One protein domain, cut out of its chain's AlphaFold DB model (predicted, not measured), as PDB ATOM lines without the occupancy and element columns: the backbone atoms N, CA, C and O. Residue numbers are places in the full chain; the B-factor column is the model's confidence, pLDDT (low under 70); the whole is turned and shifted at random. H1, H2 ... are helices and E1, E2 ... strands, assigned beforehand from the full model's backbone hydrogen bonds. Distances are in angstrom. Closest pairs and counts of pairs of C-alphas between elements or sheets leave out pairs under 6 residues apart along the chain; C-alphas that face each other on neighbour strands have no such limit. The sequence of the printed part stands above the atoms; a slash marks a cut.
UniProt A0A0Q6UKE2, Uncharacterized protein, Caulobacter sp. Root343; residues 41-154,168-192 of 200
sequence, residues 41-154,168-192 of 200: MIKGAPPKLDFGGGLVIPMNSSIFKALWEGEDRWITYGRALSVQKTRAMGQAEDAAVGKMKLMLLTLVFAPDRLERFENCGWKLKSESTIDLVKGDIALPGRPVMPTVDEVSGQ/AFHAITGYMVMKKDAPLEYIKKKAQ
ATOM      1  N   MET A  41       7.710 -47.326 -24.990       87.94
ATOM      2  CA  MET A  41       7.423 -48.183 -26.138       87.94
ATOM      3  C   MET A  41       6.038 -48.821 -25.982       87.94
ATOM      4  O   MET A  41       5.809 -49.618 -25.072       87.94
ATOM      5  N   ILE A  42       5.125 -48.509 -26.894       88.69
ATOM      6  CA  ILE A  42       3.823 -49.158 -27.036       88.69
ATOM      7  C   ILE A  42       3.985 -50.326 -28.012       88.69
ATOM      8  O   ILE A  42       4.374 -50.148 -29.169       88.69
ATOM      9  N   LYS A  43       3.683 -51.538 -27.536       89.50
ATOM     10  CA  LYS A  43       3.707 -52.759 -28.352       89.50
ATOM     11  C   LYS A  43       2.638 -52.688 -29.451       89.50
ATOM     12  O   LYS A  43       1.539 -52.194 -29.215       89.50
ATOM     13  N   GLY A  44       2.950 -53.201 -30.637       87.94
ATOM     14  CA  GLY A  44       2.054 -53.205 -31.794       87.94
ATOM     15  C   GLY A  44       2.791 -53.556 -33.087       87.94
ATOM     16  O   GLY A  44       3.985 -53.856 -33.057       87.94
ATOM     17  N   ALA A  45       2.083 -53.495 -34.216       85.75
ATOM     18  CA  ALA A  45       2.632 -53.688 -35.558       85.75
ATOM     19  C   ALA A  45       2.199 -52.515 -36.470       85.75
ATOM     20  O   ALA A  45       1.101 -52.557 -37.022       85.75
ATOM     21  N   PRO A  46       3.010 -51.445 -36.609       87.50
ATOM     22  CA  PRO A  46       4.333 -51.247 -36.013       87.50
ATOM     23  C   PRO A  46       4.269 -50.849 -34.522       87.50
ATOM     24  O   PRO A  46       3.250 -50.311 -34.073       87.50
ATOM     25  N   PRO A  47       5.349 -51.075 -33.749       91.31
ATOM     26  CA  PRO A  47       5.467 -50.513 -32.408       91.31
ATOM     27  C   PRO A  47       5.475 -48.979 -32.468       91.31
ATOM     28  O   PRO A  47       5.785 -48.391 -33.507       91.31
ATOM     29  N   LYS A  48       5.120 -48.314 -31.366       91.69
ATOM     30  CA  LYS A  48       5.070 -46.844 -31.288       91.69
ATOM     31  C   LYS A  48       5.851 -46.329 -30.087       91.69
ATOM     32  O   LYS A  48       5.879 -46.970 -29.045       91.69
ATOM     33  N   LEU A  49       6.444 -45.153 -30.222       90.38
ATOM     34  CA  LEU A  49       7.098 -44.411 -29.155       90.38
ATOM     35  C   LEU A  49       6.174 -43.305 -28.670       90.38
ATOM     36  O   LEU A  49       5.862 -42.389 -29.424       90.38
ATOM     37  N   ASP A  50       5.774 -43.371 -27.412       91.00
ATOM     38  CA  ASP A  50       4.975 -42.343 -26.759       91.00
ATOM     39  C   ASP A  50       5.864 -41.443 -25.897       91.00
ATOM     40  O   ASP A  50       6.430 -41.871 -24.890       91.00
ATOM     41  N   PHE A  51       5.990 -40.183 -26.305       89.62
ATOM     42  CA  PHE A  51       6.730 -39.146 -25.586       89.62
ATOM     43  C   PHE A  51       5.843 -38.343 -24.615       89.62
ATOM     44  O   PHE A  51       6.357 -37.481 -23.898       89.62
ATOM     45  N   GLY A  52       4.536 -38.621 -24.560       88.38
ATOM     46  CA  GLY A  52       3.536 -37.788 -23.897       88.38
ATOM     47  C   GLY A  52       3.216 -36.503 -24.675       88.38
ATOM     48  O   GLY A  52       3.848 -36.193 -25.684       88.38
ATOM     49  N   GLY A  53       2.212 -35.745 -24.213       86.69
ATOM     50  CA  GLY A  53       1.820 -34.465 -24.830       86.69
ATOM     51  C   GLY A  53       1.418 -34.602 -26.303       86.69
ATOM     52  O   GLY A  53       1.885 -33.834 -27.144       86.69
ATOM     53  N   GLY A  54       0.658 -35.653 -26.631       87.44
ATOM     54  CA  GLY A  54       0.180 -35.949 -27.988       87.44
ATOM     55  C   GLY A  54       1.221 -36.522 -28.961       87.44
ATOM     56  O   GLY A  54       0.869 -36.863 -30.089       87.44
ATOM     57  N   LEU A  55       2.485 -36.669 -28.547       92.00
ATOM     58  CA  LEU A  55       3.578 -37.099 -29.418       92.00
ATOM     59  C   LEU A  55       3.760 -38.621 -29.403       92.00
ATOM     60  O   LEU A  55       4.497 -39.166 -28.579       92.00
ATOM     61  N   VAL A  56       3.107 -39.298 -30.349       92.75
ATOM     62  CA  VAL A  56       3.174 -40.758 -30.513       92.75
ATOM     63  C   VAL A  56       3.692 -41.109 -31.905       92.75
ATOM     64  O   VAL A  56       2.983 -40.947 -32.893       92.75
ATOM     65  N   ILE A  57       4.920 -41.619 -31.973       92.75
ATOM     66  CA  ILE A  57       5.676 -41.809 -33.216       92.75
ATOM     67  C   ILE A  57       5.741 -43.302 -33.582       92.75
ATOM     68  O   ILE A  57       6.199 -44.100 -32.762       92.75
ATOM     69  N   PRO A  58       5.342 -43.728 -34.789       92.19
ATOM     70  CA  PRO A  58       5.487 -45.109 -35.235       92.19
ATOM     71  C   PRO A  58       6.957 -45.466 -35.488       92.19
ATOM     72  O   PRO A  58       7.696 -44.759 -36.173       92.19
ATOM     73  N   MET A  59       7.375 -46.627 -35.000       89.12
ATOM     74  CA  MET A  59       8.701 -47.197 -35.241       89.12
ATOM     75  C   MET A  59       8.724 -47.970 -36.561       89.12
ATOM     76  O   MET A  59       8.849 -49.192 -36.597       89.12
ATOM     77  N   ASN A  60       8.560 -47.245 -37.663       90.69
ATOM     78  CA  ASN A  60       8.701 -47.756 -39.026       90.69
ATOM     79  C   ASN A  60       9.508 -46.759 -39.882       90.69
ATOM     80  O   ASN A  60      10.020 -45.762 -39.378       90.69
ATOM     81  N   SER A  61       9.626 -46.997 -41.190       90.25
ATOM     82  CA  SER A  61      10.417 -46.140 -42.089       90.25
ATOM     83  C   SER A  61       9.955 -44.676 -42.150       90.25
ATOM     84  O   SER A  61      10.751 -43.804 -42.507       90.25
ATOM     85  N   SER A  62       8.705 -44.382 -41.785       91.38
ATOM     86  CA  SER A  62       8.160 -43.023 -41.791       91.38
ATOM     87  C   SER A  62       8.779 -42.114 -40.729       91.38
ATOM     88  O   SER A  62       8.803 -40.898 -40.918       91.38
ATOM     89  N   ILE A  63       9.380 -42.683 -39.674       92.56
ATOM     90  CA  ILE A  63      10.063 -41.924 -38.619       92.56
ATOM     91  C   ILE A  63      11.136 -40.980 -39.181       92.56
ATOM     92  O   ILE A  63      11.354 -39.887 -38.660       92.56
ATOM     93  N   PHE A  64      11.748 -41.370 -40.303       93.81
ATOM     94  CA  PHE A  64      12.782 -40.608 -40.994       93.81
ATOM     95  C   PHE A  64      12.235 -39.612 -42.023       93.81
ATOM     96  O   PHE A  64      13.032 -38.892 -42.618       93.81
ATOM     97  N   LYS A  65      10.929 -39.566 -42.279       93.38
ATOM     98  CA  LYS A  65      10.332 -38.708 -43.316       93.38
ATOM     99  C   LYS A  65       9.584 -37.499 -42.755       93.38
ATOM    100  O   LYS A  65       9.145 -36.660 -43.537       93.38
ATOM    101  N   ALA A  66       9.440 -37.408 -41.435       95.81
ATOM    102  CA  ALA A  66       8.595 -36.409 -40.802       95.81
ATOM    103  C   ALA A  66       9.314 -35.584 -39.727       95.81
ATOM    104  O   ALA A  66      10.293 -36.016 -39.110       95.81
ATOM    105  N   LEU A  67       8.773 -34.386 -39.510       97.38
ATOM    106  CA  LEU A  67       8.935 -33.589 -38.302       97.38
ATOM    107  C   LEU A  67       7.776 -33.926 -37.370       97.38
ATOM    108  O   LEU A  67       6.621 -33.668 -37.701       97.38
ATOM    109  N   TRP A  68       8.079 -34.503 -36.217       97.38
ATOM    110  CA  TRP A  68       7.086 -34.924 -35.242       97.38
ATOM    111  C   TRP A  68       6.841 -33.817 -34.217       97.38
ATOM    112  O   TRP A  68       7.777 -33.268 -33.639       97.38
ATOM    113  N   GLU A  69       5.580 -33.479 -34.008       96.38
ATOM    114  CA  GLU A  69       5.083 -32.384 -33.192       96.38
ATOM    115  C   GLU A  69       4.377 -32.911 -31.947       96.38
ATOM    116  O   GLU A  69       3.329 -33.541 -32.037       96.38
ATOM    117  N   GLY A  70       4.925 -32.608 -30.774       94.56
ATOM    118  CA  GLY A  70       4.177 -32.671 -29.521       94.56
ATOM    119  C   GLY A  70       3.617 -31.307 -29.140       94.56
ATOM    120  O   GLY A  70       3.883 -30.297 -29.795       94.56
ATOM    121  N   GLU A  71       2.901 -31.249 -28.023       93.94
ATOM    122  CA  GLU A  71       2.412 -29.995 -27.435       93.94
ATOM    123  C   GLU A  71       3.544 -28.981 -27.189       93.94
ATOM    124  O   GLU A  71       3.426 -27.810 -27.544       93.94
ATOM    125  N   ASP A  72       4.676 -29.440 -26.652       94.69
ATOM    126  CA  ASP A  72       5.772 -28.612 -26.143       94.69
ATOM    127  C   ASP A  72       7.108 -28.806 -26.878       94.69
ATOM    128  O   ASP A  72       8.087 -28.123 -26.561       94.69
ATOM    129  N   ARG A  73       7.185 -29.724 -27.849       95.50
ATOM    130  CA  ARG A  73       8.451 -30.110 -28.491       95.50
ATOM    131  C   ARG A  73       8.298 -30.550 -29.944       95.50
ATOM    132  O   ARG A  73       7.215 -30.930 -30.382       95.50
ATOM    133  N   TRP A  74       9.422 -30.551 -30.645       97.31
ATOM    134  CA  TRP A  74       9.606 -31.111 -31.979       97.31
ATOM    135  C   TRP A  74      10.633 -32.238 -31.936       97.31
ATOM    136  O   TRP A  74      11.620 -32.118 -31.206       97.31
ATOM    137  N   ILE A  75      10.444 -33.296 -32.731       96.88
ATOM    138  CA  ILE A  75      11.412 -34.391 -32.890       96.88
ATOM    139  C   ILE A  75      11.599 -34.745 -34.370       96.88
ATOM    140  O   ILE A  75      10.637 -34.890 -35.117       96.88
ATOM    141  N   THR A  76      12.843 -34.947 -34.793       97.50
ATOM    142  CA  THR A  76      13.205 -35.587 -36.070       97.50
ATOM    143  C   THR A  76      14.133 -36.760 -35.812       97.50
ATOM    144  O   THR A  76      14.771 -36.819 -34.767       97.50
ATOM    145  N   TYR A  77      14.239 -37.684 -36.769       96.75
ATOM    146  CA  TYR A  77      15.182 -38.800 -36.689       96.75
ATOM    147  C   TYR A  77      16.138 -38.826 -37.871       96.75
ATOM    148  O   TYR A  77      15.769 -38.539 -39.018       96.75
ATOM    149  N   GLY A  78      17.369 -39.221 -37.578       96.06
ATOM    150  CA  GLY A  78      18.417 -39.513 -38.539       96.06
ATOM    151  C   GLY A  78      18.856 -40.968 -38.434       96.06
ATOM    152  O   GLY A  78      18.628 -41.637 -37.425       96.06
ATOM    153  N   ARG A  79      19.455 -41.458 -39.518       95.06
ATOM    154  CA  ARG A  79      20.053 -42.790 -39.600       95.06
ATOM    155  C   ARG A  79      21.348 -42.731 -40.393       95.06
ATOM    156  O   ARG A  79      21.442 -41.925 -41.319       95.06
ATOM    157  N   ALA A  80      22.293 -43.601 -40.073       94.44
ATOM    158  CA  ALA A  80      23.540 -43.732 -40.812       94.44
ATOM    159  C   ALA A  80      24.090 -45.160 -40.738       94.44
ATOM    160  O   ALA A  80      23.752 -45.925 -39.835       94.44
ATOM    161  N   LEU A  81      24.950 -45.500 -41.698       91.62
ATOM    162  CA  LEU A  81      25.677 -46.764 -41.767       91.62
ATOM    163  C   LEU A  81      27.172 -46.457 -41.885       91.62
ATOM    164  O   LEU A  81      27.575 -45.684 -42.754       91.62
ATOM    165  N   SER A  82      27.999 -47.049 -41.025       90.12
ATOM    166  CA  SER A  82      29.454 -46.877 -41.085       90.12
ATOM    167  C   SER A  82      30.191 -48.081 -40.515       90.12
ATOM    168  O   SER A  82      29.700 -48.711 -39.593       90.12
ATOM    169  N   VAL A  83      31.408 -48.350 -40.986       89.06
ATOM    170  CA  VAL A  83      32.311 -49.362 -40.399       89.06
ATOM    171  C   VAL A  83      32.830 -48.974 -39.004       89.06
ATOM    172  O   VAL A  83      33.426 -49.780 -38.304       89.06
ATOM    173  N   GLN A  84      32.600 -47.730 -38.569       88.94
ATOM    174  CA  GLN A  84      32.952 -47.256 -37.230       88.94
ATOM    175  C   GLN A  84      31.698 -46.822 -36.468       88.94
ATOM    176  O   GLN A  84      30.995 -45.901 -36.888       88.94
ATOM    177  N   LYS A  85      31.468 -47.420 -35.293       88.62
ATOM    178  CA  LYS A  85      30.325 -47.129 -34.410       88.62
ATOM    179  C   LYS A  85      30.153 -45.637 -34.113       88.62
ATOM    180  O   LYS A  85      29.067 -45.091 -34.297       88.62
ATOM    181  N   THR A  86      31.221 -44.959 -33.689       90.69
ATOM    182  CA  THR A  86      31.180 -43.525 -33.349       90.69
ATOM    183  C   THR A  86      30.825 -42.665 -34.560       90.69
ATOM    184  O   THR A  86      30.053 -41.718 -34.441       90.69
ATOM    185  N   ARG A  87      31.336 -43.027 -35.743       92.25
ATOM    186  CA  ARG A  87      31.029 -42.325 -36.991       92.25
ATOM    187  C   ARG A  87      29.574 -42.519 -37.402       92.25
ATOM    188  O   ARG A  87      28.935 -41.539 -37.766       92.25
ATOM    189  N   ALA A  88      29.044 -43.741 -37.308       91.06
ATOM    190  CA  ALA A  88      27.630 -44.005 -37.573       91.06
ATOM    191  C   ALA A  88      26.737 -43.162 -36.648       91.06
ATOM    192  O   ALA A  88      25.821 -42.492 -37.115       91.06
ATOM    193  N   MET A  89      27.046 -43.129 -35.349       92.50
ATOM    194  CA  MET A  89      26.298 -42.325 -34.379       92.50
ATOM    195  C   MET A  89      26.323 -40.827 -34.698       92.50
ATOM    196  O   MET A  89      25.258 -40.215 -34.770       92.50
ATOM    197  N   GLY A  90      27.507 -40.253 -34.942       93.25
ATOM    198  CA  GLY A  90      27.639 -38.833 -35.281       93.25
ATOM    199  C   GLY A  90      26.893 -38.469 -36.566       93.25
ATOM    200  O   GLY A  90      26.124 -37.516 -36.589       93.25
ATOM    201  N   GLN A  91      27.011 -39.294 -37.610       96.19
ATOM    202  CA  GLN A  91      26.304 -39.068 -38.876       96.19
ATOM    203  C   GLN A  91      24.780 -39.178 -38.739       96.19
ATOM    204  O   GLN A  91      24.045 -38.442 -39.401       96.19
ATOM    205  N   ALA A  92      24.286 -40.089 -37.897       95.94
ATOM    206  CA  ALA A  92      22.859 -40.180 -37.614       95.94
ATOM    207  C   ALA A  92      22.365 -38.920 -36.881       95.94
ATOM    208  O   ALA A  92      21.273 -38.436 -37.181       95.94
ATOM    209  N   GLU A  93      23.162 -38.372 -35.962       95.81
ATOM    210  CA  GLU A  93      22.838 -37.134 -35.244       95.81
ATOM    211  C   GLU A  93      22.817 -35.932 -36.183       95.81
ATOM    212  O   GLU A  93      21.803 -35.234 -36.246       95.81
ATOM    213  N   ASP A  94      23.854 -35.762 -37.002       96.62
ATOM    214  CA  ASP A  94      23.924 -34.702 -38.010       96.62
ATOM    215  C   ASP A  94      22.727 -34.756 -38.970       96.62
ATOM    216  O   ASP A  94      22.114 -33.733 -39.286       96.62
ATOM    217  N   ALA A  95      22.328 -35.962 -39.392       96.88
ATOM    218  CA  ALA A  95      21.152 -36.158 -40.233       96.88
ATOM    219  C   ALA A  95      19.844 -35.770 -39.517       96.88
ATOM    220  O   ALA A  95      18.944 -35.200 -40.143       96.88
ATOM    221  N   ALA A  96      19.715 -36.065 -38.220       97.50
ATOM    222  CA  ALA A  96      18.555 -35.676 -37.421       97.50
ATOM    223  C   ALA A  96      18.483 -34.147 -37.253       97.50
ATOM    224  O   ALA A  96      17.426 -33.553 -37.495       97.50
ATOM    225  N   VAL A  97      19.612 -33.511 -36.919       97.56
ATOM    226  CA  VAL A  97      19.755 -32.056 -36.756       97.56
ATOM    227  C   VAL A  97      19.461 -31.328 -38.065       97.56
ATOM    228  O   VAL A  97      18.631 -30.419 -38.093       97.56
ATOM    229  N   GLY A  98      20.087 -31.742 -39.169       96.69
ATOM    230  CA  GLY A  98      19.872 -31.136 -40.483       96.69
ATOM    231  C   GLY A  98      18.408 -31.211 -40.911       96.69
ATOM    232  O   GLY A  98      17.827 -30.217 -41.344       96.69
ATOM    233  N   LYS A  99      17.762 -32.363 -40.692       97.06
ATOM    234  CA  LYS A  99      16.329 -32.525 -40.960       97.06
ATOM    235  C   LYS A  99      15.466 -31.610 -40.100       97.06
ATOM    236  O   LYS A  99      14.533 -31.014 -40.629       97.06
ATOM    237  N   MET A 100      15.772 -31.482 -38.807       98.19
ATOM    238  CA  MET A 100      15.046 -30.580 -37.906       98.19
ATOM    239  C   MET A 100      15.054 -29.154 -38.453       98.19
ATOM    240  O   MET A 100      13.999 -28.538 -38.582       98.19
ATOM    241  N   LYS A 101      16.238 -28.660 -38.829       97.81
ATOM    242  CA  LYS A 101      16.409 -27.317 -39.390       97.81
ATOM    243  C   LYS A 101      15.567 -27.133 -40.650       97.81
ATOM    244  O   LYS A 101      14.716 -26.252 -40.682       97.81
ATOM    245  N   LEU A 102      15.745 -27.995 -41.652       97.50
ATOM    246  CA  LEU A 102      15.057 -27.859 -42.940       97.50
ATOM    247  C   LEU A 102      13.533 -27.967 -42.808       97.50
ATOM    248  O   LEU A 102      12.802 -27.191 -43.425       97.50
ATOM    249  N   MET A 103      13.035 -28.891 -41.985       97.94
ATOM    250  CA  MET A 103      11.596 -29.057 -41.783       97.94
ATOM    251  C   MET A 103      10.980 -27.870 -41.043       97.94
ATOM    252  O   MET A 103       9.912 -27.410 -41.435       97.94
ATOM    253  N   LEU A 104      11.645 -27.342 -40.011       98.06
ATOM    254  CA  LEU A 104      11.163 -26.167 -39.287       98.06
ATOM    255  C   LEU A 104      11.205 -24.898 -40.143       98.06
ATOM    256  O   LEU A 104      10.264 -24.108 -40.105       98.06
ATOM    257  N   LEU A 105      12.258 -24.712 -40.944       98.06
ATOM    258  CA  LEU A 105      12.316 -23.624 -41.919       98.06
ATOM    259  C   LEU A 105      11.173 -23.746 -42.931       98.06
ATOM    260  O   LEU A 105      10.469 -22.772 -43.184       98.06
ATOM    261  N   THR A 106      10.925 -24.948 -43.448       97.88
ATOM    262  CA  THR A 106       9.816 -25.188 -44.381       97.88
ATOM    263  C   THR A 106       8.468 -24.912 -43.719       97.88
ATOM    264  O   THR A 106       7.646 -24.215 -44.297       97.88
ATOM    265  N   LEU A 107       8.262 -25.348 -42.475       97.31
ATOM    266  CA  LEU A 107       7.032 -25.087 -41.726       97.31
ATOM    267  C   LEU A 107       6.774 -23.588 -41.502       97.31
ATOM    268  O   LEU A 107       5.624 -23.169 -41.459       97.31
ATOM    269  N   VAL A 108       7.823 -22.776 -41.359       97.44
ATOM    270  CA  VAL A 108       7.692 -21.328 -41.122       97.44
ATOM    271  C   VAL A 108       7.561 -20.523 -42.416       97.44
ATOM    272  O   VAL A 108       6.799 -19.557 -42.446       97.44
ATOM    273  N   PHE A 109       8.300 -20.884 -43.468       97.12
ATOM    274  CA  PHE A 109       8.425 -20.066 -44.683       97.12
ATOM    275  C   PHE A 109       7.662 -20.612 -45.896       97.12
ATOM    276  O   PHE A 109       7.346 -19.838 -46.792       97.12
ATOM    277  N   ALA A 110       7.350 -21.909 -45.927       96.88
ATOM    278  CA  ALA A 110       6.577 -22.552 -46.991       96.88
ATOM    279  C   ALA A 110       5.682 -23.687 -46.432       96.88
ATOM    280  O   ALA A 110       5.821 -24.850 -46.835       96.88
ATOM    281  N   PRO A 111       4.796 -23.392 -45.453       96.50
ATOM    282  CA  PRO A 111       3.987 -24.408 -44.771       96.50
ATOM    283  C   PRO A 111       3.075 -25.189 -45.721       96.50
ATOM    284  O   PRO A 111       2.735 -26.336 -45.450       96.50
ATOM    285  N   ASP A 112       2.695 -24.589 -46.846       97.19
ATOM    286  CA  ASP A 112       1.888 -25.193 -47.900       97.19
ATOM    287  C   ASP A 112       2.575 -26.389 -48.580       97.19
ATOM    288  O   ASP A 112       1.876 -27.256 -49.108       97.19
ATOM    289  N   ARG A 113       3.909 -26.497 -48.507       97.06
ATOM    290  CA  ARG A 113       4.682 -27.656 -48.994       97.06
ATOM    291  C   ARG A 113       4.605 -28.860 -48.051       97.06
ATOM    292  O   ARG A 113       4.982 -29.969 -48.435       97.06
ATOM    293  N   LEU A 114       4.116 -28.654 -46.827       97.62
ATOM    294  CA  LEU A 114       3.950 -29.693 -45.820       97.62
ATOM    295  C   LEU A 114       2.485 -30.105 -45.682       97.62
ATOM    296  O   LEU A 114       1.558 -29.313 -45.843       97.62
ATOM    297  N   GLU A 115       2.276 -31.367 -45.342       97.00
ATOM    298  CA  GLU A 115       0.981 -31.895 -44.933       97.00
ATOM    299  C   GLU A 115       1.087 -32.614 -43.594       97.00
ATOM    300  O   GLU A 115       2.150 -33.119 -43.210       97.00
ATOM    301  N   ARG A 116      -0.040 -32.650 -42.877       95.12
ATOM    302  CA  ARG A 116      -0.156 -33.453 -41.666       95.12
ATOM    303  C   ARG A 116      -0.002 -34.921 -42.033       95.12
ATOM    304  O   ARG A 116      -0.631 -35.419 -42.962       95.12
ATOM    305  N   PHE A 117       0.854 -35.596 -41.289       92.31
ATOM    306  CA  PHE A 117       1.116 -37.011 -41.426       92.31
ATOM    307  C   PHE A 117       0.821 -37.686 -40.101       92.31
ATOM    308  O   PHE A 117       1.395 -37.325 -39.075       92.31
ATOM    309  N   GLU A 118      -0.083 -38.660 -40.128       85.38
ATOM    310  CA  GLU A 118      -0.632 -39.245 -38.907       85.38
ATOM    311  C   GLU A 118      -1.180 -38.158 -37.957       85.38
ATOM    312  O   GLU A 118      -1.594 -37.083 -38.393       85.38
ATOM    313  N   ASN A 119      -1.202 -38.429 -36.652       84.19
ATOM    314  CA  ASN A 119      -1.774 -37.514 -35.664       84.19
ATOM    315  C   ASN A 119      -0.802 -36.417 -35.205       84.19
ATOM    316  O   ASN A 119      -1.233 -35.442 -34.598       84.19
ATOM    317  N   CYS A 120       0.502 -36.579 -35.445       90.81
ATOM    318  CA  CYS A 120       1.521 -35.699 -34.873       90.81
ATOM    319  C   CYS A 120       2.709 -35.426 -35.805       90.81
ATOM    320  O   CYS A 120       3.697 -34.859 -35.369       90.81
ATOM    321  N   GLY A 121       2.662 -35.810 -37.078       94.62
ATOM    322  CA  GLY A 121       3.749 -35.587 -38.030       94.62
ATOM    323  C   GLY A 121       3.468 -34.457 -39.017       94.62
ATOM    324  O   GLY A 121       2.320 -34.143 -39.340       94.62
ATOM    325  N   TRP A 122       4.540 -33.886 -39.552       97.31
ATOM    326  CA  TRP A 122       4.559 -33.077 -40.767       97.31
ATOM    327  C   TRP A 122       5.491 -33.732 -41.775       97.31
ATOM    328  O   TRP A 122       6.642 -34.012 -41.438       97.31
ATOM    329  N   LYS A 123       5.031 -33.944 -43.008       96.50
ATOM    330  CA  LYS A 123       5.862 -34.448 -44.113       96.50
ATOM    331  C   LYS A 123       5.730 -33.559 -45.343       96.50
ATOM    332  O   LYS A 123       4.744 -32.843 -45.480       96.50
ATOM    333  N   LEU A 124       6.710 -33.627 -46.238       96.06
ATOM    334  CA  LEU A 124       6.621 -32.991 -47.554       96.06
ATOM    335  C   LEU A 124       5.535 -33.654 -48.396       96.06
ATOM    336  O   LEU A 124       5.512 -34.880 -48.509       96.06
ATOM    337  N   LYS A 125       4.696 -32.838 -49.037       96.44
ATOM    338  CA  LYS A 125       3.680 -33.307 -49.991       96.44
ATOM    339  C   LYS A 125       4.298 -33.955 -51.228       96.44
ATOM    340  O   LYS A 125       3.776 -34.940 -51.730       96.44
ATOM    341  N   SER A 126       5.410 -33.405 -51.710       93.88
ATOM    342  CA  SER A 126       6.096 -33.873 -52.918       93.88
ATOM    343  C   SER A 126       6.973 -35.105 -52.702       93.88
ATOM    344  O   SER A 126       7.469 -35.674 -53.668       93.88
ATOM    345  N   GLU A 127       7.237 -35.470 -51.444       90.75
ATOM    346  CA  GLU A 127       8.251 -36.454 -51.036       90.75
ATOM    347  C   GLU A 127       9.697 -36.143 -51.491       90.75
ATOM    348  O   GLU A 127      10.616 -36.909 -51.193       90.75
ATOM    349  N   SER A 128       9.928 -34.998 -52.143       91.75
ATOM    350  CA  SER A 128      11.230 -34.571 -52.651       91.75
ATOM    351  C   SER A 128      11.893 -33.588 -51.696       91.75
ATOM    352  O   SER A 128      11.371 -32.515 -51.407       91.75
ATOM    353  N   THR A 129      13.102 -33.915 -51.236       89.00
ATOM    354  CA  THR A 129      13.879 -33.045 -50.337       89.00
ATOM    355  C   THR A 129      14.350 -31.750 -50.998       89.00
ATOM    356  O   THR A 129      14.782 -30.840 -50.292       89.00
ATOM    357  N   ILE A 130      14.263 -31.643 -52.328       90.44
ATOM    358  CA  ILE A 130      14.586 -30.420 -53.076       90.44
ATOM    359  C   ILE A 130      13.608 -29.291 -52.724       90.44
ATOM    360  O   ILE A 130      14.022 -28.135 -52.694       90.44
ATOM    361  N   ASP A 131      12.361 -29.631 -52.382       92.25
ATOM    362  CA  ASP A 131      11.308 -28.657 -52.074       92.25
ATOM    363  C   ASP A 131      11.391 -28.101 -50.646       92.25
ATOM    364  O   ASP A 131      10.626 -27.204 -50.274       92.25
ATOM    365  N   LEU A 132      12.327 -28.603 -49.834       94.88
ATOM    366  CA  LEU A 132      12.611 -28.044 -48.515       94.88
ATOM    367  C   LEU A 132      13.193 -26.637 -48.641       94.88
ATOM    368  O   LEU A 132      14.060 -26.364 -49.473       94.88
ATOM    369  N   VAL A 133      12.770 -25.759 -47.738       96.06
ATOM    370  CA  VAL A 133      13.375 -24.437 -47.588       96.06
ATOM    371  C   VAL A 133      14.810 -24.609 -47.096       96.06
ATOM    372  O   VAL A 133      15.057 -25.120 -46.001       96.06
ATOM    373  N   LYS A 134      15.761 -24.183 -47.929       95.00
ATOM    374  CA  LYS A 134      17.194 -24.260 -47.644       95.00
ATOM    375  C   LYS A 134      17.635 -23.045 -46.838       95.00
ATOM    376  O   LYS A 134      17.325 -21.902 -47.165       95.00
ATOM    377  N   GLY A 135      18.397 -23.298 -45.790       95.06
ATOM    378  CA  GLY A 135      18.885 -22.270 -44.891       95.06
ATOM    379  C   GLY A 135      19.499 -22.892 -43.654       95.06
ATOM    380  O   GLY A 135      19.593 -24.116 -43.540       95.06
ATOM    381  N   ASP A 136      19.879 -22.035 -42.722       96.62
ATOM    382  CA  ASP A 136      20.373 -22.450 -41.424       96.62
ATOM    383  C   ASP A 136      19.661 -21.720 -40.285       96.62
ATOM    384  O   ASP A 136      19.122 -20.620 -40.431       96.62
ATOM    385  N   ILE A 137      19.649 -22.377 -39.132       96.12
ATOM    386  CA  ILE A 137      19.188 -21.830 -37.868       96.12
ATOM    387  C   ILE A 137      19.871 -22.566 -36.716       96.12
ATOM    388  O   ILE A 137      19.939 -23.797 -36.689       96.12
ATOM    389  N   ALA A 138      20.342 -21.809 -35.727       96.31
ATOM    390  CA  ALA A 138      20.781 -22.373 -34.459       96.31
ATOM    391  C   ALA A 138      19.566 -22.878 -33.667       96.31
ATOM    392  O   ALA A 138      18.620 -22.128 -33.426       96.31
ATOM    393  N   LEU A 139      19.593 -24.146 -33.254       95.00
ATOM    394  CA  LEU A 139      18.521 -24.764 -32.478       95.00
ATOM    395  C   LEU A 139      19.071 -25.272 -31.138       95.00
ATOM    396  O   LEU A 139      20.073 -25.988 -31.135       95.00
ATOM    397  N   PRO A 140      18.423 -24.950 -30.004       92.31
ATOM    398  CA  PRO A 140      18.796 -25.453 -28.685       92.31
ATOM    399  C   PRO A 140      18.197 -26.851 -28.457       92.31
ATOM    400  O   PRO A 140      17.376 -27.059 -27.564       92.31
ATOM    401  N   GLY A 141      18.535 -27.798 -29.331       91.19
ATOM    402  CA  GLY A 141      18.066 -29.176 -29.234       91.19
ATOM    403  C   GLY A 141      19.107 -30.136 -28.673       91.19
ATOM    404  O   GLY A 141      20.267 -29.786 -28.465       91.19
ATOM    405  N   ARG A 142      18.672 -31.374 -28.443       91.69
ATOM    406  CA  ARG A 142      19.489 -32.455 -27.875       91.69
ATOM    407  C   ARG A 142      19.177 -33.802 -28.523       91.69
ATOM    408  O   ARG A 142      18.021 -34.022 -28.908       91.69
ATOM    409  N   PRO A 143      20.164 -34.707 -28.622       88.88
ATOM    410  CA  PRO A 143      19.930 -36.056 -29.110       88.88
ATOM    411  C   PRO A 143      19.015 -36.838 -28.158       88.88
ATOM    412  O   PRO A 143      19.084 -36.707 -26.932       88.88
ATOM    413  N   VAL A 144      18.148 -37.672 -28.728       87.56
ATOM    414  CA  VAL A 144      17.224 -38.545 -27.997       87.56
ATOM    415  C   VAL A 144      17.256 -39.947 -28.589       87.56
ATOM    416  O   VAL A 144      17.244 -40.117 -29.801       87.56
ATOM    417  N   MET A 145      17.286 -40.957 -27.718       81.50
ATOM    418  CA  MET A 145      17.361 -42.377 -28.099       81.50
ATOM    419  C   MET A 145      18.407 -42.720 -29.175       81.50
ATOM    420  O   MET A 145      18.058 -43.232 -30.238       81.50
ATOM    421  N   PRO A 146      19.697 -42.490 -28.902       80.88
ATOM    422  CA  PRO A 146      20.744 -43.061 -29.729       80.88
ATOM    423  C   PRO A 146      20.699 -44.595 -29.640       80.88
ATOM    424  O   PRO A 146      20.893 -45.167 -28.566       80.88
ATOM    425  N   THR A 147      20.459 -45.255 -30.766       84.69
ATOM    426  CA  THR A 147      20.524 -46.713 -30.923       84.69
ATOM    427  C   THR A 147      21.516 -47.052 -32.020       84.69
ATOM    428  O   THR A 147      21.524 -46.402 -33.065       84.69
ATOM    429  N   VAL A 148      22.344 -48.066 -31.799       85.06
ATOM    430  CA  VAL A 148      23.285 -48.554 -32.804       85.06
ATOM    431  C   VAL A 148      23.374 -50.059 -32.734       85.06
ATOM    432  O   VAL A 148      23.684 -50.617 -31.681       85.06
ATOM    433  N   ASP A 149      23.127 -50.674 -33.878       84.25
ATOM    434  CA  ASP A 149      23.175 -52.110 -34.063       84.25
ATOM    435  C   ASP A 149      24.396 -52.452 -34.916       84.25
ATOM    436  O   ASP A 149      24.679 -51.801 -35.927       84.25
ATOM    437  N   GLU A 150      25.141 -53.464 -34.488       82.25
ATOM    438  CA  GLU A 150      26.199 -54.054 -35.295       82.25
ATOM    439  C   GLU A 150      25.566 -54.993 -36.324       82.25
ATOM    440  O   GLU A 150      24.807 -55.903 -35.998       82.25
ATOM    441  N   VAL A 151      25.866 -54.736 -37.586       77.44
ATOM    442  CA  VAL A 151      25.465 -55.518 -38.743       77.44
ATOM    443  C   VAL A 151      26.707 -56.277 -39.197       77.44
ATOM    444  O   VAL A 151      27.552 -55.755 -39.927       77.44
ATOM    445  N   SER A 152      26.839 -57.519 -38.737       61.88
ATOM    446  CA  SER A 152      27.844 -58.448 -39.249       61.88
ATOM    447  C   SER A 152      27.544 -58.748 -40.719       61.88
ATOM    448  O   SER A 152      26.407 -59.087 -41.058       61.88
ATOM    449  N   GLY A 153      28.542 -58.604 -41.590       53.56
ATOM    450  CA  GLY A 153      28.401 -58.775 -43.034       53.56
ATOM    451  C   GLY A 153      27.866 -60.153 -43.440       53.56
ATOM    452  O   GLY A 153      28.627 -61.091 -43.632       53.56
ATOM    453  N   GLN A 154      26.557 -60.248 -43.656       46.78
ATOM    454  CA  GLN A 154      25.959 -61.132 -44.657       46.78
ATOM    455  C   GLN A 154      25.184 -60.269 -45.651       46.78
ATOM    456  O   GLN A 154      23.960 -60.301 -45.736       46.78
ATOM    457  N   ALA A 168      29.769 -53.641 -39.972       84.44
ATOM    458  CA  ALA A 168      29.161 -52.337 -40.207       84.44
ATOM    459  C   ALA A 168      28.214 -51.992 -39.053       84.44
ATOM    460  O   ALA A 168      27.606 -52.866 -38.457       84.44
ATOM    461  N   PHE A 169      28.043 -50.714 -38.738       87.44
ATOM    462  CA  PHE A 169      27.171 -50.239 -37.666       87.44
ATOM    463  C   PHE A 169      26.039 -49.407 -38.251       87.44
ATOM    464  O   PHE A 169      26.294 -48.392 -38.905       87.44
ATOM    465  N   HIS A 170      24.798 -49.816 -37.996       91.25
ATOM    466  CA  HIS A 170      23.606 -49.050 -38.336       91.25
ATOM    467  C   HIS A 170      23.156 -48.255 -37.112       91.25
ATOM    468  O   HIS A 170      22.768 -48.826 -36.097       91.25
ATOM    469  N   ALA A 171      23.228 -46.930 -37.203       92.38
ATOM    470  CA  ALA A 171      22.850 -46.025 -36.129       92.38
ATOM    471  C   ALA A 171      21.553 -45.292 -36.461       92.38
ATOM    472  O   ALA A 171      21.341 -44.866 -37.597       92.38
ATOM    473  N   ILE A 172      20.717 -45.096 -35.446       93.00
ATOM    474  CA  ILE A 172      19.511 -44.270 -35.467       93.00
ATOM    475  C   ILE A 172      19.562 -43.356 -34.244       93.00
ATOM    476  O   ILE A 172      19.911 -43.789 -33.148       93.00
ATOM    477  N   THR A 173      19.203 -42.090 -34.415       93.62
ATOM    478  CA  THR A 173      19.054 -41.157 -33.294       93.62
ATOM    479  C   THR A 173      17.988 -40.121 -33.613       93.62
ATOM    480  O   THR A 173      17.784 -39.754 -34.775       93.62
ATOM    481  N   GLY A 174      17.279 -39.676 -32.584       94.25
ATOM    482  CA  GLY A 174      16.373 -38.544 -32.662       94.25
ATOM    483  C   GLY A 174      17.073 -37.247 -32.267       94.25
ATOM    484  O   GLY A 174      18.033 -37.258 -31.502       94.25
ATOM    485  N   TYR A 175      16.557 -36.114 -32.724       96.25
ATOM    486  CA  TYR A 175      16.934 -34.788 -32.245       96.25
ATOM    487  C   TYR A 175      15.680 -34.055 -31.791       96.25
ATOM    488  O   TYR A 175      14.709 -33.966 -32.540       96.25
ATOM    489  N   MET A 176      15.688 -33.563 -30.554       96.31
ATOM    490  CA  MET A 176      14.531 -32.936 -29.924       96.31
ATOM    491  C   MET A 176      14.797 -31.466 -29.629       96.31
ATOM    492  O   MET A 176      15.802 -31.139 -29.001       96.31
ATOM    493  N   VAL A 177      13.854 -30.601 -29.998       96.75
ATOM    494  CA  VAL A 177      13.871 -29.164 -29.695       96.75
ATOM    495  C   VAL A 177      12.601 -28.804 -28.932       96.75
ATOM    496  O   VAL A 177      11.502 -29.147 -29.359       96.75
ATOM    497  N   MET A 178      12.728 -28.102 -27.808       96.38
ATOM    498  CA  MET A 178      11.564 -27.616 -27.063       96.38
ATOM    499  C   MET A 178      11.009 -26.344 -27.718       96.38
ATOM    500  O   MET A 178      11.755 -25.408 -28.005       96.38
ATOM    501  N   LYS A 179       9.685 -26.257 -27.888       96.31
ATOM    502  CA  LYS A 179       9.007 -25.093 -28.485       96.31
ATOM    503  C   LYS A 179       9.199 -23.811 -27.680       96.31
ATOM    504  O   LYS A 179       9.243 -22.738 -28.265       96.31
ATOM    505  N   LYS A 180       9.342 -23.913 -26.354       96.00
ATOM    506  CA  LYS A 180       9.637 -22.755 -25.491       96.00
ATOM    507  C   LYS A 180      11.017 -22.141 -25.765       96.00
ATOM    508  O   LYS A 180      11.187 -20.944 -25.578       96.00
ATOM    509  N   ASP A 181      11.972 -22.957 -26.216       94.75
ATOM    510  CA  ASP A 181      13.357 -22.536 -26.445       94.75
ATOM    511  C   ASP A 181      13.578 -22.123 -27.916       94.75
ATOM    512  O   ASP A 181      14.429 -21.285 -28.203       94.75
ATOM    513  N   ALA A 182      12.775 -22.653 -28.849       95.50
ATOM    514  CA  ALA A 182      12.736 -22.233 -30.252       95.50
ATOM    515  C   ALA A 182      11.288 -22.157 -30.784       95.50
ATOM    516  O   ALA A 182      10.858 -23.026 -31.551       95.50
ATOM    517  N   PRO A 183      10.507 -21.131 -30.391       96.69
ATOM    518  CA  PRO A 183       9.171 -20.920 -30.945       96.69
ATOM    519  C   PRO A 183       9.251 -20.558 -32.434       96.69
ATOM    520  O   PRO A 183      10.267 -20.042 -32.899       96.69
ATOM    521  N   LEU A 184       8.171 -20.752 -33.199       95.75
ATOM    522  CA  LEU A 184       8.174 -20.449 -34.641       95.75
ATOM    523  C   LEU A 184       8.553 -18.985 -34.944       95.75
ATOM    524  O   LEU A 184       9.248 -18.715 -35.919       95.75
ATOM    525  N   GLU A 185       8.196 -18.048 -34.062       96.81
ATOM    526  CA  GLU A 185       8.618 -16.642 -34.153       96.81
ATOM    527  C   GLU A 185      10.131 -16.443 -33.984       96.81
ATOM    528  O   GLU A 185      10.725 -15.594 -34.650       96.81
ATOM    529  N   TYR A 186      10.780 -17.227 -33.118       95.81
ATOM    530  CA  TYR A 186      12.242 -17.244 -33.028       95.81
ATOM    531  C   TYR A 186      12.837 -17.741 -34.346       95.81
ATOM    532  O   TYR A 186      13.755 -17.117 -34.878       95.81
ATOM    533  N   ILE A 187      12.261 -18.809 -34.904       95.88
ATOM    534  CA  ILE A 187      12.724 -19.419 -36.151       95.88
ATOM    535  C   ILE A 187      12.642 -18.423 -37.298       95.88
ATOM    536  O   ILE A 187      13.639 -18.167 -37.968       95.88
ATOM    537  N   LYS A 188      11.491 -17.767 -37.446       95.75
ATOM    538  CA  LYS A 188      11.266 -16.735 -38.458       95.75
ATOM    539  C   LYS A 188      12.270 -15.582 -38.368       95.75
ATOM    540  O   LYS A 188      12.715 -15.082 -39.392       95.75
ATOM    541  N   LYS A 189      12.632 -15.161 -37.150       96.88
ATOM    542  CA  LYS A 189      13.536 -14.020 -36.908       96.88
ATOM    543  C   LYS A 189      15.022 -14.364 -37.007       96.88
ATOM    544  O   LYS A 189      15.825 -13.459 -37.217       96.88
ATOM    545  N   LYS A 190      15.407 -15.618 -36.762       96.81
ATOM    546  CA  LYS A 190      16.817 -16.045 -36.677       96.81
ATOM    547  C   LYS A 190      17.280 -16.899 -37.853       96.81
ATOM    548  O   LYS A 190      18.480 -17.134 -37.964       96.81
ATOM    549  N   ALA A 191      16.362 -17.349 -38.703       96.06
ATOM    550  CA  ALA A 191      16.689 -18.101 -39.901       96.06
ATOM    551  C   ALA A 191      17.585 -17.303 -40.856       96.06
ATOM    552  O   ALA A 191      17.355 -16.123 -41.120       96.06
ATOM    553  N   GLN A 192      18.576 -17.991 -41.410       96.00
ATOM    554  CA  GLN A 192      19.424 -17.512 -42.490       96.00
ATOM    555  C   GLN A 192      19.088 -18.335 -43.728       96.00
ATOM    556  O   GLN A 192      19.571 -19.454 -43.891       96.00
TER     557      GLN A 192
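What this domain is: This is residues 41 to 154 and 168 to 192 of the 200 residues of an uncharacterized protein of Caulobacter sp. Root343 (UniProt A0A0Q6UKE2). A strongly twisted sheet of six strands curls round one long helix, H2, with the long strands E4, E8 and E7 side by side along it and the short strands E3, E6 and E5 continuing the sheet beyond E4. The short helix H3 packs across the last part of H2, while the small hairpin of E1 and E2 lies apart from H2, and a long stretch, residues 125 to 140, leads from E6 to E7. The printed part has 139 residues with three named helices and eight named strands, in the order E1 E2 H1 E3 E4 H2 E5 E6 E7 E8 H3, and its class is mixed, helices and strands. The large sheet has the order E5 E6 E3 E4 E8 E7 and E1 and E2 form a second sheet, both antiparallel throughout. The whole is compact, with a radius of gyration of the C-alphas of 15.0 A and spans of 47 by 32 by 29 A.

How they stand to each other: The sheet runs E5, residues 114 to 117, E6, residues 121 to 124, E3, residues 67 to 69, E4, residues 73 to 82, E8, residues 168 to 178, and E7, residues 141 to 151. E5 and E7 are its edge strands, and from edge to edge the strands' lines turn by 114 degrees. E4 and E8 are antiparallel at 164 degrees, with N 74 and O 177 at 2.8 A, within hydrogen-bond range. E8 and E7 are antiparallel at 165 degrees, with N 151 and O 168 at 2.7 A. The hairpin of E3 and E4 has N 68 and O 75 at 2.8 A, and the hairpin of E5 and E6 has N 117 and O 121 at 2.8 A. The pairing of E3 is staggered: residues 67 to 68 pair with E6, with N 67 and O 122 at 2.9 A, and residues 68 to 69 pair with E4. H2, residues 85 to 109, is on one face of this sheet, making two layers, a sheet with a helix on one of its faces. Its closest C-alphas to E4 are those of Ala 96 and Gly 78, 4.0 A apart, and to E8 those of Met 89 and Ala 171, 5.4 A apart. H3, residues 184 to 190, is not on the sheet; it touches H2 at residues 104 to 109 alone, about perpendicular at 79 degrees, with the C-alphas of Val 108 and Lys 188 closest at 6.4 A. H1, residues 61 to 64, only grazes the sheet with its residues 62 to 64. The hairpin of E1, residues 48 to 50, and E2, residues 56 to 58, has N 49 and O 57 at 2.8 A. The closest C-alphas of E2 and E3 are those of Ile 57 and Trp 68, 7.3 A apart. In H2 and H3 every O i to N i+4 pair is within hydrogen-bond range; H1 is too short for such a pair.

Where its parts are: H2 begins at C-alpha 85, (30.325, -47.129, -34.410), and is 36.3 A long. E8 is 33.1 A long, E4 29.7 A and E7 29.0 A. E1 begins at C-alpha 48, (5.070, -46.844, -31.288), and H3 ends at C-alpha 190, (16.817, -16.045, -36.677).

The domain as a whole: The two C-alphas farthest apart are those of Gln 154 and Lys 189, at 49.3 A. Residues 155 to 167 are not printed, and C-alphas 154 and 168 are 10.4 A apart across this cut, which lies in the link from E7 to E8. Of the links that are printed whole, that from E6 to E7 is long and the others are tight. The mean pLDDT of the printed part is 92.3, with residues 152 to 154 under 70.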